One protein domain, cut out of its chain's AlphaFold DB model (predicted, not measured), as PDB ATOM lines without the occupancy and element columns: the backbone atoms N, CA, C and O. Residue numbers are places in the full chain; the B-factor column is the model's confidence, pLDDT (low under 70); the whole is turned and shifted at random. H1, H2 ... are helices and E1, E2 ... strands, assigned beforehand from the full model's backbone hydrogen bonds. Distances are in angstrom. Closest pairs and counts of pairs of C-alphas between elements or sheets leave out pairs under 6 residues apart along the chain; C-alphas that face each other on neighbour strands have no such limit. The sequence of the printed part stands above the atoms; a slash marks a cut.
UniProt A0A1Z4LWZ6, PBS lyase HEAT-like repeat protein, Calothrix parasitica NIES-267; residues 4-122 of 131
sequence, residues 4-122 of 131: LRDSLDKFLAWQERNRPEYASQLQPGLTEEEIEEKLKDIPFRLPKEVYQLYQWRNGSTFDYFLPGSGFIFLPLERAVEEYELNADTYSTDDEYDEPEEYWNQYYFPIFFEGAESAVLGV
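AT A GLANCE: This is residues 4 to 122 of the 131 residues of the protein "PBS lyase HEAT-like repeat protein" of Calothrix parasitica NIES-267 (UniProt A0A1Z4LWZ6). An elongated domain in which residues 76 to 87 of the helix H5 pack across the hairpin E3-E4, mainly on strand E3, while H1 and the short H2 make the opposite end of the long axis from the loop at residues 92 to 98, which sticks out. Between these ends lie the small strand pair E1-E2 and the short helices H3 and H4. The printed part has 119 residues, with five named helices and four named strands in the order H1 H2 E1 H3 H4 E2 H5 E3 E4; the class is mixed, helices and strands. The two sheets, E1 - E2 and E3 - E4, are each antiparallel. The whole is compact, with a radius of gyration of the C-alphas of 15.5 A, and spans 52 by 32 by 20 A.

HOW THE PARTS SIT: H1, residues 4 to 18, touches H2, residues 20 to 23, with residues 12 to 16 alone; their closest C-alphas, Glu 16 and Ala 23, are 5.4 A apart. With residues 4 to 5 alone H1 also touches H4, residues 48 to 54, at a shallow tilt of 24 degrees, the same way; their closest C-alphas, Arg 5 and Gln 52, are 7.1 A apart. E1, residues 26 to 28, is the antiparallel neighbour of E2, residues 57 to 60, at 145 degrees, with N 27 and O 59 within hydrogen-bond range at 3.0 A. H3, residues 32 to 38, only just touches H4, with 3 pairs of C-alphas within 8 A, the closest Glu 32 and Tyr 51 at 7.1 A; the two are about perpendicular at 78 degrees. H5, residues 76 to 91, touches H3 with residues 76 to 80 alone, Lys 38 and Glu 77 having the closest C-alphas at 6.7 A. The closest C-alphas of H5 and E3, residues 107 to 113, are Ala 79 and Pro 109, 5.4 A apart. E3 and E4, residues 116 to 121, form a hairpin at 150 degrees, with N 113 and O 116 at 2.8 A and N 108 and O 120 at 3.0 A within hydrogen-bond range. Residues 72 to 73 pair antiparallel with residues 111 to 112 of E3. H5 and E4 are apart. In H1, H3, H4 and H5 every O i to N i+4 pair is within hydrogen-bond range; H2 is too short for such a pair.

IN THESE COORDINATES: H1 begins at C-alpha 4 (170.351, 218.680, 192.800) and is 20.9 A long. H2 is 4.9 A, E1 6.7 A, H3 10.0 A, H4 10.1 A and E2 7.9 A. H5 is 22.0 A, from C-alpha 76 (154.027, 214.809, 199.826). E3 is 15.5 A, and E4, 14.5 A, ends at C-alpha 121 (156.866, 208.058, 185.524).

THE WHOLE: The C-alphas of Arg 17 and Asp 94, the two farthest apart, are 51.9 A apart. The printed part has no cut. The links E2 to H5 and H5 to E3 are long, 15 residues each. The mean pLDDT of the printed part is 83.7; 23 residues are under 70, among them residues 90 to 103.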
ATOM      1  N   LEU A   4     171.746 218.314 192.583       90.00
ATOM      2  CA  LEU A   4     170.351 218.680 192.800       90.00
ATOM      3  C   LEU A   4     170.218 219.623 193.999       90.00
ATOM      4  O   LEU A   4     169.735 220.736 193.825       90.00
ATOM      5  N   ARG A   5     170.719 219.228 195.177       90.25
ATOM      6  CA  ARG A   5     170.680 220.066 196.388       90.25
ATOM      7  C   ARG A   5     171.344 221.423 196.173       90.25
ATOM      8  O   ARG A   5     170.731 222.439 196.465       90.25
ATOM      9  N   ASP A   6     172.515 221.452 195.537       92.56
ATOM     10  CA  ASP A   6     173.206 222.713 195.236       92.56
ATOM     11  C   ASP A   6     172.379 223.636 194.322       92.56
ATOM     12  O   ASP A   6     172.460 224.861 194.423       92.56
ATOM     13  N   SER A   7     171.612 223.063 193.391       93.25
ATOM     14  CA  SER A   7     170.730 223.826 192.500       93.25
ATOM     15  C   SER A   7     169.497 224.343 193.240       93.25
ATOM     16  O   SER A   7     169.125 225.502 193.064       93.25
ATOM     17  N   LEU A   8     168.904 223.511 194.099       92.75
ATOM     18  CA  LEU A   8     167.746 223.856 194.922       92.75
ATOM     19  C   LEU A   8     168.076 224.953 195.944       92.75
ATOM     20  O   LEU A   8     167.309 225.901 196.092       92.75
ATOM     21  N   ASP A   9     169.249 224.899 196.572       94.06
ATOM     22  CA  ASP A   9     169.698 225.926 197.519       94.06
ATOM     23  C   ASP A   9     169.933 227.274 196.822       94.06
ATOM     24  O   ASP A   9     169.532 228.325 197.325       94.06
ATOM     25  N   LYS A  10     170.519 227.266 195.616       93.94
ATOM     26  CA  LYS A  10     170.660 228.482 194.792       93.94
ATOM     27  C   LYS A  10     169.307 229.054 194.386       93.94
ATOM     28  O   LYS A  10     169.142 230.274 194.366       93.94
ATOM     29  N   PHE A  11     168.360 228.187 194.045       90.88
ATOM     30  CA  PHE A  11     167.006 228.587 193.692       90.88
ATOM     31  C   PHE A  11     166.274 229.208 194.886       90.88
ATOM     32  O   PHE A  11     165.705 230.289 194.740       90.88
ATOM     33  N   LEU A  12     166.370 228.598 196.073       91.94
ATOM     34  CA  LEU A  12     165.815 229.153 197.308       91.94
ATOM     35  C   LEU A  12     166.411 230.528 197.616       91.94
ATOM     36  O   LEU A  12     165.665 231.483 197.795       91.94
ATOM     37  N   ALA A  13     167.739 230.658 197.581       94.38
ATOM     38  CA  ALA A  13     168.412 231.931 197.833       94.38
ATOM     39  C   ALA A  13     167.990 233.021 196.829       94.38
ATOM     40  O   ALA A  13     167.869 234.201 197.175       94.38
ATOM     41  N   TRP A  14     167.749 232.645 195.569       93.81
ATOM     42  CA  TRP A  14     167.200 233.566 194.581       93.81
ATOM     43  C   TRP A  14     165.750 233.953 194.904       93.81
ATOM     44  O   TRP A  14     165.427 235.140 194.818       93.81
ATOM     45  N   GLN A  15     164.892 233.006 195.303       89.50
ATOM     46  CA  GLN A  15     163.515 233.309 195.698       89.50
ATOM     47  C   GLN A  15     163.469 234.211 196.930       89.50
ATOM     48  O   GLN A  15     162.827 235.250 196.880       89.50
ATOM     49  N   GLU A  16     164.198 233.892 197.997       92.56
ATOM     50  CA  GLU A  16     164.238 234.702 199.223       92.56
ATOM     51  C   GLU A  16     164.626 236.159 198.935       92.56
ATOM     52  O   GLU A  16     164.107 237.086 199.555       92.56
ATOM     53  N   ARG A  17     165.503 236.381 197.945       94.94
ATOM     54  CA  ARG A  17     165.932 237.721 197.534       94.94
ATOM     55  C   ARG A  17     164.935 238.450 196.632       94.94
ATOM     56  O   ARG A  17     164.830 239.670 196.725       94.94
ATOM     57  N   ASN A  18     164.292 237.752 195.697       91.81
ATOM     58  CA  ASN A  18     163.535 238.389 194.606       91.81
ATOM     59  C   ASN A  18     162.015 238.233 194.736       91.81
ATOM     60  O   ASN A  18     161.272 239.008 194.135       91.81
ATOM     61  N   ARG A  19     161.573 237.204 195.452       88.69
ATOM     62  CA  ARG A  19     160.198 236.713 195.590       88.69
ATOM     63  C   ARG A  19     159.994 236.095 196.992       88.69
ATOM     64  O   ARG A  19     159.626 234.921 197.090       88.69
ATOM     65  N   PRO A  20     160.293 236.825 198.085       90.31
ATOM     66  CA  PRO A  20     160.226 236.290 199.450       90.31
ATOM     67  C   PRO A  20     158.843 235.737 199.815       90.31
ATOM     68  O   PRO A  20     158.739 234.802 200.607       90.31
ATOM     69  N   GLU A  21     157.786 236.272 199.208       86.94
ATOM     70  CA  GLU A  21     156.422 235.781 199.343       86.94
ATOM     71  C   GLU A  21     156.284 234.324 198.889       86.94
ATOM     72  O   GLU A  21     155.628 233.563 199.587       86.94
ATOM     73  N   TYR A  22     156.988 233.895 197.836       85.62
ATOM     74  CA  TYR A  22     157.006 232.505 197.359       85.62
ATOM     75  C   TYR A  22     157.879 231.623 198.261       85.62
ATOM     76  O   TYR A  22     157.448 230.556 198.695       85.62
ATOM     77  N   ALA A  23     159.068 232.110 198.636       89.44
ATOM     78  CA  ALA A  23     159.974 231.378 199.523       89.44
ATOM     79  C   ALA A  23     159.321 231.054 200.879       89.44
ATOM     80  O   ALA A  23     159.526 229.972 201.424       89.44
ATOM     81  N   SER A  24     158.499 231.973 201.397       90.12
ATOM     82  CA  SER A  24     157.775 231.804 202.664       90.12
ATOM     83  C   SER A  24     156.708 230.704 202.640       90.12
ATOM     84  O   SER A  24     156.312 230.235 203.705       90.12
ATOM     85  N   GLN A  25     156.258 230.281 201.452       89.81
ATOM     86  CA  GLN A  25     155.261 229.218 201.289       89.81
ATOM     87  C   GLN A  25     155.885 227.824 201.254       89.81
ATOM     88  O   GLN A  25     155.159 226.835 201.338       89.81
ATOM     89  N   LEU A  26     157.209 227.722 201.092       91.81
ATOM     90  CA  LEU A  26     157.897 226.439 201.041       91.81
ATOM     91  C   LEU A  26     157.923 225.803 202.427       91.81
ATOM     92  O   LEU A  26     158.542 226.319 203.365       91.81
ATOM     93  N   GLN A  27     157.295 224.640 202.540       94.56
ATOM     94  CA  GLN A  27     157.210 223.932 203.809       94.56
ATOM     95  C   GLN A  27     158.572 223.345 204.196       94.56
ATOM     96  O   GLN A  27     159.397 223.065 203.319       94.56
ATOM     97  N   PRO A  28     158.856 223.159 205.496       96.12
ATOM     98  CA  PRO A  28     160.056 222.455 205.938       96.12
ATOM     99  C   PRO A  28     160.226 221.114 205.212       96.12
ATOM    100  O   PRO A  28     159.243 220.454 204.889       96.12
ATOM    101  N   GLY A  29     161.470 220.740 204.912       97.31
ATOM    102  CA  GLY A  29     161.759 219.429 204.338       97.31
ATOM    103  C   GLY A  29     161.465 218.302 205.328       97.31
ATOM    104  O   GLY A  29     161.553 218.506 206.539       97.31
ATOM    105  N   LEU A  30     161.145 217.128 204.794       98.38
ATOM    106  CA  LEU A  30     160.871 215.915 205.564       98.38
ATOM    107  C   LEU A  30     162.155 215.136 205.880       98.38
ATOM    108  O   LEU A  30     163.165 215.266 205.180       98.38
ATOM    109  N   THR A  31     162.124 214.282 206.898       98.19
ATOM    110  CA  THR A  31     163.141 213.237 207.068       98.19
ATOM    111  C   THR A  31     162.894 212.069 206.113       98.19
ATOM    112  O   THR A  31     161.838 211.954 205.492       98.19
ATOM    113  N   GLU A  32     163.886 211.192 205.959       97.00
ATOM    114  CA  GLU A  32     163.711 209.974 205.159       97.00
ATOM    115  C   GLU A  32     162.613 209.078 205.745       97.00
ATOM    116  O   GLU A  32     161.771 208.582 205.008       97.00
ATOM    117  N   GLU A  33     162.561 208.954 207.071       98.06
ATOM    118  CA  GLU A  33     161.555 208.164 207.783       98.06
ATOM    119  C   GLU A  33     160.142 208.731 207.606       98.06
ATOM    120  O   GLU A  33     159.197 207.971 207.419       98.06
ATOM    121  N   GLU A  34     159.988 210.060 207.623       98.44
ATOM    122  CA  GLU A  34     158.701 210.710 207.353       98.44
ATOM    123  C   GLU A  34     158.228 210.476 205.915       98.44
ATOM    124  O   GLU A  34     157.030 210.323 205.686       98.44
ATOM    125  N   ILE A  35     159.153 210.443 204.949       98.06
ATOM    126  CA  ILE A  35     158.842 210.145 203.546       98.06
ATOM    127  C   ILE A  35     158.416 208.682 203.399       98.06
ATOM    128  O   ILE A  35     157.374 208.416 202.807       98.06
ATOM    129  N   GLU A  36     159.181 207.743 203.960       97.12
ATOM    130  CA  GLU A  36     158.859 206.310 203.913       97.12
ATOM    131  C   GLU A  36     157.498 206.010 204.554       97.12
ATOM    132  O   GLU A  36     156.702 205.269 203.984       97.12
ATOM    133  N   GLU A  37     157.186 206.625 205.699       97.69
ATOM    134  CA  GLU A  37     155.888 206.440 206.358       97.69
ATOM    135  C   GLU A  37     154.726 206.951 205.495       97.69
ATOM    136  O   GLU A  37     153.669 206.322 205.452       97.69
ATOM    137  N   LYS A  38     154.910 208.069 204.782       97.00
ATOM    138  CA  LYS A  38     153.887 208.624 203.876       97.00
ATOM    139  C   LYS A  38     153.717 207.797 202.605       97.00
ATOM    140  O   LYS A  38     152.625 207.763 202.056       97.00
ATOM    141  N   LEU A  39     154.779 207.142 202.141       95.69
ATOM    142  CA  LEU A  39     154.784 206.336 200.917       95.69
ATOM    143  C   LEU A  39     154.497 204.848 201.157       95.69
ATOM    144  O   LEU A  39     154.540 204.071 200.207       95.69
ATOM    145  N   LYS A  40     154.221 204.425 202.397       94.75
ATOM    146  CA  LYS A  40     154.111 203.003 202.772       94.75
ATOM    147  C   LYS A  40     153.088 202.203 201.954       94.75
ATOM    148  O   LYS A  40     153.285 201.006 201.760       94.75
ATOM    149  N   ASP A  41     152.032 202.867 201.483       91.44
ATOM    150  CA  ASP A  41     150.929 202.262 200.731       91.44
ATOM    151  C   ASP A  41     151.089 202.440 199.202       91.44
ATOM    152  O   ASP A  41     150.340 201.863 198.415       91.44
ATOM    153  N   ILE A  42     152.120 203.174 198.757       90.50
ATOM    154  CA  ILE A  42     152.442 203.367 197.339       90.50
ATOM    155  C   ILE A  42     153.173 202.119 196.804       90.50
ATOM    156  O   ILE A  42     154.186 201.701 197.371       90.50
ATOM    157  N   PRO A  43     152.735 201.511 195.681       89.62
ATOM    158  CA  PRO A  43     153.234 200.208 195.218       89.62
ATOM    159  C   PRO A  43     154.619 200.252 194.543       89.62
ATOM    160  O   PRO A  43     155.050 199.280 193.917       89.62
ATOM    161  N   PHE A  44     155.338 201.369 194.648       88.25
ATOM    162  CA  PHE A  44     156.655 201.564 194.054       88.25
ATOM    163  C   PHE A  44     157.517 202.491 194.906       88.25
ATOM    164  O   PHE A  44     157.040 203.249 195.744       88.25
ATOM    165  N   ARG A  45     158.828 202.454 194.652       89.50
ATOM    166  CA  ARG A  45     159.780 203.371 195.280       89.50
ATOM    167  C   ARG A  45     160.050 204.556 194.379       89.50
ATOM    168  O   ARG A  45     160.340 204.386 193.195       89.50
ATOM    169  N   LEU A  46     160.035 205.745 194.967       91.69
ATOM    170  CA  LEU A  46     160.461 206.947 194.269       91.69
ATOM    171  C   LEU A  46     161.995 206.975 194.129       91.69
ATOM    172  O   LEU A  46     162.715 206.478 195.000       91.69
ATOM    173  N   PRO A  47     162.531 207.559 193.045       92.94
ATOM    174  CA  PRO A  47     163.965 207.760 192.892       92.94
ATOM    175  C   PRO A  47     164.558 208.615 194.013       92.94
ATOM    176  O   PRO A  47     163.903 209.494 194.577       92.94
ATOM    177  N   LYS A  48     165.851 208.421 194.277       93.12
ATOM    178  CA  LYS A  48     166.598 209.144 195.315       93.12
ATOM    179  C   LYS A  48     166.513 210.668 195.156       93.12
ATOM    180  O   LYS A  48     166.570 211.403 196.138       93.12
ATOM    181  N   GLU A  49     166.412 211.157 193.929       93.25
ATOM    182  CA  GLU A  49     166.261 212.571 193.603       93.25
ATOM    183  C   GLU A  49     164.953 213.151 194.157       93.25
ATOM    184  O   GLU A  49     164.949 214.288 194.623       93.25
ATOM    185  N   VAL A  50     163.876 212.365 194.187       94.19
ATOM    186  CA  VAL A  50     162.587 212.784 194.754       94.19
ATOM    187  C   VAL A  50     162.657 212.842 196.274       94.19
ATOM    188  O   VAL A  50     162.213 213.820 196.869       94.19
ATOM    189  N   TYR A  51     163.325 211.874 196.907       95.19
ATOM    190  CA  TYR A  51     163.630 211.955 198.340       95.19
ATOM    191  C   TYR A  51     164.437 213.214 198.649       95.19
ATOM    192  O   TYR A  51     164.097 213.965 199.554       95.19
ATOM    193  N   GLN A  52     165.473 213.508 197.859       95.25
ATOM    194  CA  GLN A  52     166.262 214.729 198.040       95.25
ATOM    195  C   GLN A  52     165.434 216.007 197.873       95.25
ATOM    196  O   GLN A  52     165.738 216.989 198.550       95.25
ATOM    197  N   LEU A  53     164.431 216.003 196.992       95.25
ATOM    198  CA  LEU A  53     163.515 217.123 196.790       95.25
ATOM    199  C   LEU A  53     162.608 217.330 198.015       95.25
ATOM    200  O   LEU A  53     162.573 218.434 198.556       95.25
ATOM    201  N   TYR A  54     161.952 216.280 198.514       97.06
ATOM    202  CA  TYR A  54     161.064 216.375 199.684       97.06
ATOM    203  C   TYR A  54     161.808 216.595 201.003       97.06
ATOM    204  O   TYR A  54     161.343 217.327 201.873       97.06
ATOM    205  N   GLN A  55     163.023 216.063 201.128       96.69
ATOM    206  CA  GLN A  55     163.928 216.402 202.225       96.69
ATOM    207  C   GLN A  55     164.506 217.825 202.103       96.69
ATOM    208  O   GLN A  55     165.209 218.294 203.001       96.69
ATOM    209  N   TRP A  56     164.341 218.503 200.963       96.50
ATOM    210  CA  TRP A  56     164.683 219.919 200.823       96.50
ATOM    211  C   TRP A  56     163.517 220.789 201.267       96.50
ATOM    212  O   TRP A  56     163.701 221.604 202.171       96.50
ATOM    213  N   ARG A  57     162.331 220.587 200.692       95.75
ATOM    214  CA  ARG A  57     161.086 221.260 201.077       95.75
ATOM    215  C   ARG A  57     159.903 220.330 200.831       95.75
ATOM    216  O   ARG A  57     159.881 219.653 199.808       95.75
ATOM    217  N   ASN A  58     158.919 220.323 201.729       96.50
ATOM    218  CA  ASN A  58     157.704 219.519 201.572       96.50
ATOM    219  C   ASN A  58     156.619 220.258 200.775       96.50
ATOM    220  O   ASN A  58     155.549 220.577 201.295       96.50
ATOM    221  N   GLY A  59     156.913 220.598 199.524       93.50
ATOM    222  CA  GLY A  59     155.970 221.357 198.711       93.50
ATOM    223  C   GLY A  59     155.793 222.814 199.144       93.50
ATOM    224  O   GLY A  59     156.565 223.368 199.939       93.50
ATOM    225  N   SER A  60     154.752 223.440 198.599       90.00
ATOM    226  CA  SER A  60     154.298 224.787 198.936       90.00
ATOM    227  C   SER A  60     152.855 224.789 199.440       90.00
ATOM    228  O   SER A  60     152.052 223.928 199.093       90.00
ATOM    229  N   THR A  61     152.507 225.767 200.274       84.00
ATOM    230  CA  THR A  61     151.135 225.970 200.781       84.00
ATOM    231  C   THR A  61     150.204 226.706 199.811       84.00
ATOM    232  O   THR A  61     149.007 226.774 200.073       84.00
ATOM    233  N   PHE A  62     150.733 227.278 198.724       70.88
ATOM    234  CA  PHE A  62     149.999 228.099 197.752       70.88
ATOM    235  C   PHE A  62     150.397 227.784 196.305       70.88
ATOM    236  O   PHE A  62     151.438 227.163 196.065       70.88
ATOM    237  N   ASP A  63     149.592 228.304 195.371       65.19
ATOM    238  CA  ASP A  63     149.531 227.967 193.940       65.19
ATOM    239  C   ASP A  63     150.764 228.302 193.083       65.19
ATOM    240  O   ASP A  63     150.691 228.297 191.856       65.19
ATOM    241  N   TYR A  64     151.915 228.617 193.679       65.56
ATOM    242  CA  TYR A  64     153.072 229.014 192.890       65.56
ATOM    243  C   TYR A  64     154.401 228.560 193.494       65.56
ATOM    244  O   TYR A  64     154.915 229.157 194.440       65.56
ATOM    245  N   PHE A  65     155.002 227.537 192.888       70.50
ATOM    246  CA  PHE A  65     156.350 227.078 193.221       70.50
ATOM    247  C   PHE A  65     157.426 227.717 192.336       70.50
ATOM    248  O   PHE A  65     158.455 228.177 192.842       70.50
ATOM    249  N   LEU A  66     157.185 227.798 191.020       70.12
ATOM    250  CA  LEU A  66     158.045 228.546 190.098       70.12
ATOM    251  C   LEU A  66     157.306 229.803 189.615       70.12
ATOM    252  O   LEU A  66     156.193 229.695 189.082       70.12
ATOM    253  N   PRO A  67     157.914 230.997 189.748       65.56
ATOM    254  CA  PRO A  67     157.316 232.232 189.262       65.56
ATOM    255  C   PRO A  67     156.937 232.138 187.780       65.56
ATOM    256  O   PRO A  67     157.795 231.906 186.929       65.56
ATOM    257  N   GLY A  68     155.655 232.346 187.480       67.50
ATOM    258  CA  GLY A  68     155.125 232.363 186.112       67.50
ATOM    259  C   GLY A  68     154.871 230.993 185.480       67.50
ATOM    260  O   GLY A  68     154.532 230.959 184.304       67.50
ATOM    261  N   SER A  69     155.029 229.892 186.221       71.81
ATOM    262  CA  SER A  69     154.868 228.539 185.669       71.81
ATOM    263  C   SER A  69     153.498 227.896 185.891       71.81
ATOM    264  O   SER A  69     153.294 226.816 185.367       71.81
ATOM    265  N   GLY A  70     152.622 228.475 186.722       72.44
ATOM    266  CA  GLY A  70     151.358 227.837 187.137       72.44
ATOM    267  C   GLY A  70     151.519 226.583 188.013       72.44
ATOM    268  O   GLY A  70     150.608 226.245 188.760       72.44
ATOM    269  N   PHE A  71     152.691 225.942 187.992       79.50
ATOM    270  CA  PHE A  71     152.973 224.736 188.753       79.50
ATOM    271  C   PHE A  71     153.131 224.995 190.254       79.50
ATOM    272  O   PHE A  71     153.921 225.834 190.715       79.50
ATOM    273  N   ILE A  72     152.430 224.161 191.006       86.19
ATOM    274  CA  ILE A  72     152.469 223.994 192.451       86.19
ATOM    275  C   ILE A  72     153.370 222.806 192.748       86.19
ATOM    276  O   ILE A  72     153.215 221.751 192.144       86.19
ATOM    277  N   PHE A  73     154.297 222.953 193.687       91.69
ATOM    278  CA  PHE A  73     155.031 221.813 194.220       91.69
ATOM    279  C   PHE A  73     154.197 221.207 195.341       91.69
ATOM    280  O   PHE A  73     154.023 221.832 196.387       91.69
ATOM    281  N   LEU A  74     153.641 220.022 195.099       92.62
ATOM    282  CA  LEU A  74     152.714 219.403 196.034       92.62
ATOM    283  C   LEU A  74     153.446 218.962 197.305       92.62
ATOM    284  O   LEU A  74     154.485 218.301 197.206       92.62
ATOM    285  N   PRO A  75     152.902 219.266 198.498       95.25
ATOM    286  CA  PRO A  75     153.285 218.563 199.718       95.25
ATOM    287  C   PRO A  75     153.104 217.059 199.523       95.25
ATOM    288  O   PRO A  75     152.168 216.638 198.839       95.25
ATOM    289  N   LEU A  76     153.992 216.247 200.094       96.62
ATOM    290  CA  LEU A  76     154.027 214.809 199.826       96.62
ATOM    291  C   LEU A  76     152.700 214.122 200.165       96.62
ATOM    292  O   LEU A  76     152.269 213.223 199.460       96.62
ATOM    293  N   GLU A  77     152.028 214.582 201.214       95.19
ATOM    294  CA  GLU A  77     150.717 214.085 201.628       95.19
ATOM    295  C   GLU A  77     149.664 214.316 200.543       95.19
ATOM    296  O   GLU A  77     148.893 213.419 200.230       95.19
ATOM    297  N   ARG A  78     149.684 215.495 199.908       93.38
ATOM    298  CA  ARG A  78     148.792 215.805 198.786       93.38
ATOM    299  C   ARG A  78     149.146 214.993 197.548       93.38
ATOM    300  O   ARG A  78     148.252 214.510 196.878       93.38
ATOM    301  N   ALA A  79     150.432 214.810 197.261       93.56
ATOM    302  CA  ALA A  79     150.872 213.965 196.152       93.56
ATOM    303  C   ALA A  79     150.389 212.509 196.299       93.56
ATOM    304  O   ALA A  79     149.991 211.890 195.314       93.56
ATOM    305  N   VAL A  80     150.391 211.975 197.526       94.19
ATOM    306  CA  VAL A  80     149.841 210.647 197.842       94.19
ATOM    307  C   VAL A  80     148.321 210.623 197.669       94.19
ATOM    308  O   VAL A  80     147.826 209.747 196.969       94.19
ATOM    309  N   GLU A  81     147.596 211.605 198.217       92.06
ATOM    310  CA  GLU A  81     146.140 211.723 198.032       92.06
ATOM    311  C   GLU A  81     145.758 211.759 196.540       92.06
ATOM    312  O   GLU A  81     144.884 211.016 196.105       92.06
ATOM    313  N   GLU A  82     146.444 212.574 195.734       89.06
ATOM    314  CA  GLU A  82     146.208 212.674 194.287       89.06
ATOM    315  C   GLU A  82     146.531 211.365 193.555       89.06
ATOM    316  O   GLU A  82     145.813 210.961 192.640       89.06
ATOM    317  N   TYR A  83     147.603 210.671 193.947       90.12
ATOM    318  CA  TYR A  83     147.924 209.358 193.393       90.12
ATOM    319  C   TYR A  83     146.807 208.344 193.670       90.12
ATOM    320  O   TYR A  83     146.385 207.635 192.757       90.12
ATOM    321  N   GLU A  84     146.318 208.283 194.909       89.31
ATOM    322  CA  GLU A  84     145.262 207.357 195.324       89.31
ATOM    323  C   GLU A  84     143.927 207.669 194.645       89.31
ATOM    324  O   GLU A  84     143.264 206.755 194.163       89.31
ATOM    325  N   LEU A  85     143.559 208.952 194.540       87.12
ATOM    326  CA  LEU A  85     142.348 209.388 193.839       87.12
ATOM    327  C   LEU A  85     142.372 209.001 192.360       87.12
ATOM    328  O   LEU A  85     141.373 208.505 191.839       87.12
ATOM    329  N   ASN A  86     143.508 209.195 191.686       82.62
ATOM    330  CA  ASN A  86     143.663 208.766 190.298       82.62
ATOM    331  C   ASN A  86     143.642 207.235 190.194       82.62
ATOM    332  O   ASN A  86     142.961 206.687 189.332       82.62
ATOM    333  N   ALA A  87     144.329 206.526 191.092       81.25
ATOM    334  CA  ALA A  87     144.302 205.069 191.110       81.25
ATOM    335  C   ALA A  87     142.875 204.522 191.273       81.25
ATOM    336  O   ALA A  87     142.524 203.609 190.542       81.25
ATOM    337  N   ASP A  88     142.052 205.091 192.157       80.19
ATOM    338  CA  ASP A  88     140.648 204.692 192.340       80.19
ATOM    339  C   ASP A  88     139.804 205.024 191.098       80.19
ATOM    340  O   ASP A  88     139.184 204.135 190.515       80.19
ATOM    341  N   THR A  89     139.891 206.270 190.615       76.00
ATOM    342  CA  THR A  89     139.143 206.769 189.443       76.00
ATOM    343  C   THR A  89     139.377 205.919 188.193       76.00
ATOM    344  O   THR A  89     138.450 205.698 187.421       76.00
ATOM    345  N   TYR A  90     140.605 205.432 187.995       69.12
ATOM    346  CA  TYR A  90     140.978 204.616 186.837       69.12
ATOM    347  C   TYR A  90     141.052 203.105 187.142       69.12
ATOM    348  O   TYR A  90     141.339 202.321 186.236       69.12
ATOM    349  N   SER A  91     140.806 202.667 188.386       65.31
ATOM    350  CA  SER A  91     140.748 201.242 188.768       65.31
ATOM    351  C   SER A  91     139.344 200.654 188.645       65.31
ATOM    352  O   SER A  91     139.217 199.427 188.579       65.31
ATOM    353  N   THR A  92     138.302 201.481 188.666       53.28
ATOM    354  CA  THR A  92     136.911 201.035 188.578       53.28
ATOM    355  C   THR A  92     136.264 201.547 187.294       53.28
ATOM    356  O   THR A  92     136.188 202.750 187.086       53.28
ATOM    357  N   ASP A  93     135.746 200.604 186.507       48.41
ATOM    358  CA  ASP A  93     134.706 200.758 185.480       48.41
ATOM    359  C   ASP A  93     135.141 201.008 184.022       48.41
ATOM    360  O   ASP A  93     135.603 202.078 183.637       48.41
ATOM    361  N   ASP A  94     134.951 199.960 183.204       51.72
ATOM    362  CA  ASP A  94     134.094 199.800 182.002       51.72
ATOM    363  C   ASP A  94     133.557 201.033 181.210       51.72
ATOM    364  O   ASP A  94     132.844 200.838 180.224       51.72
ATOM    365  N   GLU A  95     133.850 202.285 181.580       55.62
ATOM    366  CA  GLU A  95     133.356 203.513 180.925       55.62
ATOM    367  C   GLU A  95     134.364 204.123 179.927       55.62
ATOM    368  O   GLU A  95     133.969 204.867 179.026       55.62
ATOM    369  N   TYR A  96     135.648 203.763 180.022       53.38
ATOM    370  CA  TYR A  96     136.699 204.221 179.109       53.38
ATOM    371  C   TYR A  96     137.306 203.038 178.347       53.38
ATOM    372  O   TYR A  96     137.880 202.136 178.951       53.38
ATOM    373  N   ASP A  97     137.204 203.058 177.013       55.84
ATOM    374  CA  ASP A  97     137.708 201.992 176.128       55.84
ATOM    375  C   ASP A  97     139.244 201.790 176.227       55.84
ATOM    376  O   ASP A  97     139.737 200.719 175.873       55.84
ATOM    377  N   GLU A  98     140.006 202.776 176.739       56.44
ATOM    378  CA  GLU A  98     141.480 202.736 176.860       56.44
ATOM    379  C   GLU A  98     142.009 203.399 178.163       56.44
ATOM    380  O   GLU A  98     142.536 204.514 178.141       56.44
ATOM    381  N   PRO A  99     141.915 202.740 179.335       54.19
ATOM    382  CA  PRO A  99     142.327 203.318 180.626       54.19
ATOM    383  C   PRO A  99     143.841 203.592 180.736       54.19
ATOM    384  O   PRO A  99     144.262 204.505 181.447       54.19
ATOM    385  N   GLU A 100     144.669 202.850 179.994       55.59
ATOM    386  CA  GLU A 100     146.134 203.002 179.973       55.59
ATOM    387  C   GLU A 100     146.609 204.272 179.239       55.59
ATOM    388  O   GLU A 100     147.765 204.670 179.394       55.59
ATOM    389  N   GLU A 101     145.736 204.916 178.452       59.59
ATOM    390  CA  GLU A 101     146.054 206.152 177.723       59.59
ATOM    391  C   GLU A 101     145.994 207.395 178.638       59.59
ATOM    392  O   GLU A 101     146.682 208.387 178.389       59.59
ATOM    393  N   TYR A 102     145.236 207.321 179.741       59.97
ATOM    394  CA  TYR A 102     144.951 208.455 180.629       59.97
ATOM    395  C   TYR A 102     145.650 208.382 181.987       59.97
ATOM    396  O   TYR A 102     145.980 209.422 182.561       59.97
ATOM    397  N   TRP A 103     145.932 207.180 182.495       65.19
ATOM    398  CA  TRP A 103     146.628 207.011 183.764       65.19
ATOM    399  C   TRP A 103     147.524 205.780 183.764       65.19
ATOM    400  O   TRP A 103     147.174 204.708 183.278       65.19
ATOM    401  N   ASN A 104     148.701 205.934 184.362       72.69
ATOM    402  CA  ASN A 104     149.617 204.836 184.599       72.69
ATOM    403  C   ASN A 104     149.818 204.703 186.108       72.69
ATOM    404  O   ASN A 104     150.203 205.665 186.764       72.69
ATOM    405  N   GLN A 105     149.623 203.500 186.652       76.62
ATOM    406  CA  GLN A 105     149.810 203.211 188.083       76.62
ATOM    407  C   GLN A 105     151.220 203.530 188.608       76.62
ATOM    408  O   GLN A 105     151.463 203.455 189.802       76.62
ATOM    409  N   TYR A 106     152.171 203.840 187.731       80.44
ATOM    410  CA  TYR A 106     153.524 204.243 188.077       80.44
ATOM    411  C   TYR A 106     153.769 205.750 187.917       80.44
ATOM    412  O   TYR A 106     154.918 206.193 187.880       80.44
ATOM    413  N   TYR A 107     152.715 206.553 187.780       86.06
ATOM    414  CA  TYR A 107     152.797 208.007 187.712       86.06
ATOM    415  C   TYR A 107     152.557 208.605 189.087       86.06
ATOM    416  O   TYR A 107     151.482 208.468 189.653       86.06
ATOM    417  N   PHE A 108     153.567 209.288 189.625       89.25
ATOM    418  CA  PHE A 108     153.455 209.973 190.911       89.25
ATOM    419  C   PHE A 108     153.410 211.495 190.708       89.25
ATOM    420  O   PHE A 108     154.362 212.044 190.138       89.25
ATOM    421  N   PRO A 109     152.345 212.197 191.132       90.19
ATOM    422  CA  PRO A 109     152.198 213.631 190.897       90.19
ATOM    423  C   PRO A 109     153.091 214.429 191.853       90.19
ATOM    424  O   PRO A 109     152.857 214.474 193.054       90.19
ATOM    425  N   ILE A 110     154.134 215.074 191.323       90.88
ATOM    426  CA  ILE A 110     155.049 215.909 192.129       90.88
ATOM    427  C   ILE A 110     154.681 217.386 191.992       90.88
ATOM    428  O   ILE A 110     154.747 218.143 192.966       90.88
ATOM    429  N   PHE A 111     154.286 217.798 190.784       87.88
ATOM    430  CA  PHE A 111     153.801 219.147 190.529       87.88
ATOM    431  C   PHE A 111     152.403 219.131 189.934       87.88
ATOM    432  O   PHE A 111     152.046 218.214 189.198       87.88
ATOM    433  N   PHE A 112     151.649 220.182 190.223       80.56
ATOM    434  CA  PHE A 112     150.256 220.318 189.823       80.56
ATOM    435  C   PHE A 112     150.003 221.686 189.195       80.56
ATOM    436  O   PHE A 112     150.473 222.686 189.724       80.56
ATOM    437  N   GLU A 113     149.263 221.744 188.095       75.38
ATOM    438  CA  GLU A 113     148.797 222.969 187.446       75.38
ATOM    439  C   GLU A 113     147.317 222.801 187.057       75.38
ATOM    440  O   GLU A 113     146.974 222.251 186.012       75.38
ATOM    441  N   GLY A 114     146.403 223.288 187.897       68.38
ATOM    442  CA  GLY A 114     144.972 223.335 187.575       68.38
ATOM    443  C   GLY A 114     144.292 221.962 187.485       68.38
ATOM    444  O   GLY A 114     143.769 221.489 188.482       68.38
ATOM    445  N   ALA A 115     144.215 221.375 186.290       60.69
ATOM    446  CA  ALA A 115     143.688 220.021 186.060       60.69
ATOM    447  C   ALA A 115     144.771 219.053 185.549       60.69
ATOM    448  O   ALA A 115     144.493 217.884 185.295       60.69
ATOM    449  N   GLU A 116     145.999 219.541 185.375       61.09
ATOM    450  CA  GLU A 116     147.119 218.785 184.835       61.09
ATOM    451  C   GLU A 116     148.166 218.560 185.928       61.09
ATOM    452  O   GLU A 116     148.451 219.435 186.746       61.09
ATOM    453  N   SER A 117     148.761 217.370 185.949       63.88
ATOM    454  CA  SER A 117     149.849 217.034 186.867       63.88
ATOM    455  C   SER A 117     151.125 216.770 186.082       63.88
ATOM    456  O   SER A 117     151.132 215.969 185.147       63.88
ATOM    457  N   ALA A 118     152.238 217.377 186.499       71.62
ATOM    458  CA  ALA A 118     153.548 216.901 186.079       71.62
ATOM    459  C   ALA A 118     153.912 215.695 186.950       71.62
ATOM    460  O   ALA A 118     154.295 215.813 188.123       71.62
ATOM    461  N   VAL A 119     153.750 214.521 186.353       71.62
ATOM    462  CA  VAL A 119     153.962 213.234 187.006       71.62
ATOM    463  C   VAL A 119     155.370 212.714 186.756       71.62
ATOM    464  O   VAL A 119     155.938 212.854 185.671       71.62
ATOM    465  N   LEU A 120     155.939 212.069 187.766       73.88
ATOM    466  CA  LEU A 120     157.112 211.240 187.580       73.88
ATOM    467  C   LEU A 120     156.664 209.839 187.177       73.88
ATOM    468  O   LEU A 120     156.099 209.116 187.994       73.88
ATOM    469  N   GLY A 121     156.972 209.449 185.941       70.44
ATOM    470  CA  GLY A 121     156.866 208.058 185.524       70.44
ATOM    471  C   GLY A 121     157.985 207.229 186.132       70.44
ATOM    472  O   GLY A 121     159.148 207.377 185.748       70.44
ATOM    473  N   VAL A 122     157.652 206.347 187.071       69.00
ATOM    474  CA  VAL A 122     158.578 205.301 187.503       69.00
ATOM    475  C   VAL A 122     158.414 204.104 186.568       69.00
ATOM    476  O   VAL A 122     157.311 203.708 186.221       69.00
TER     477      VAL A 122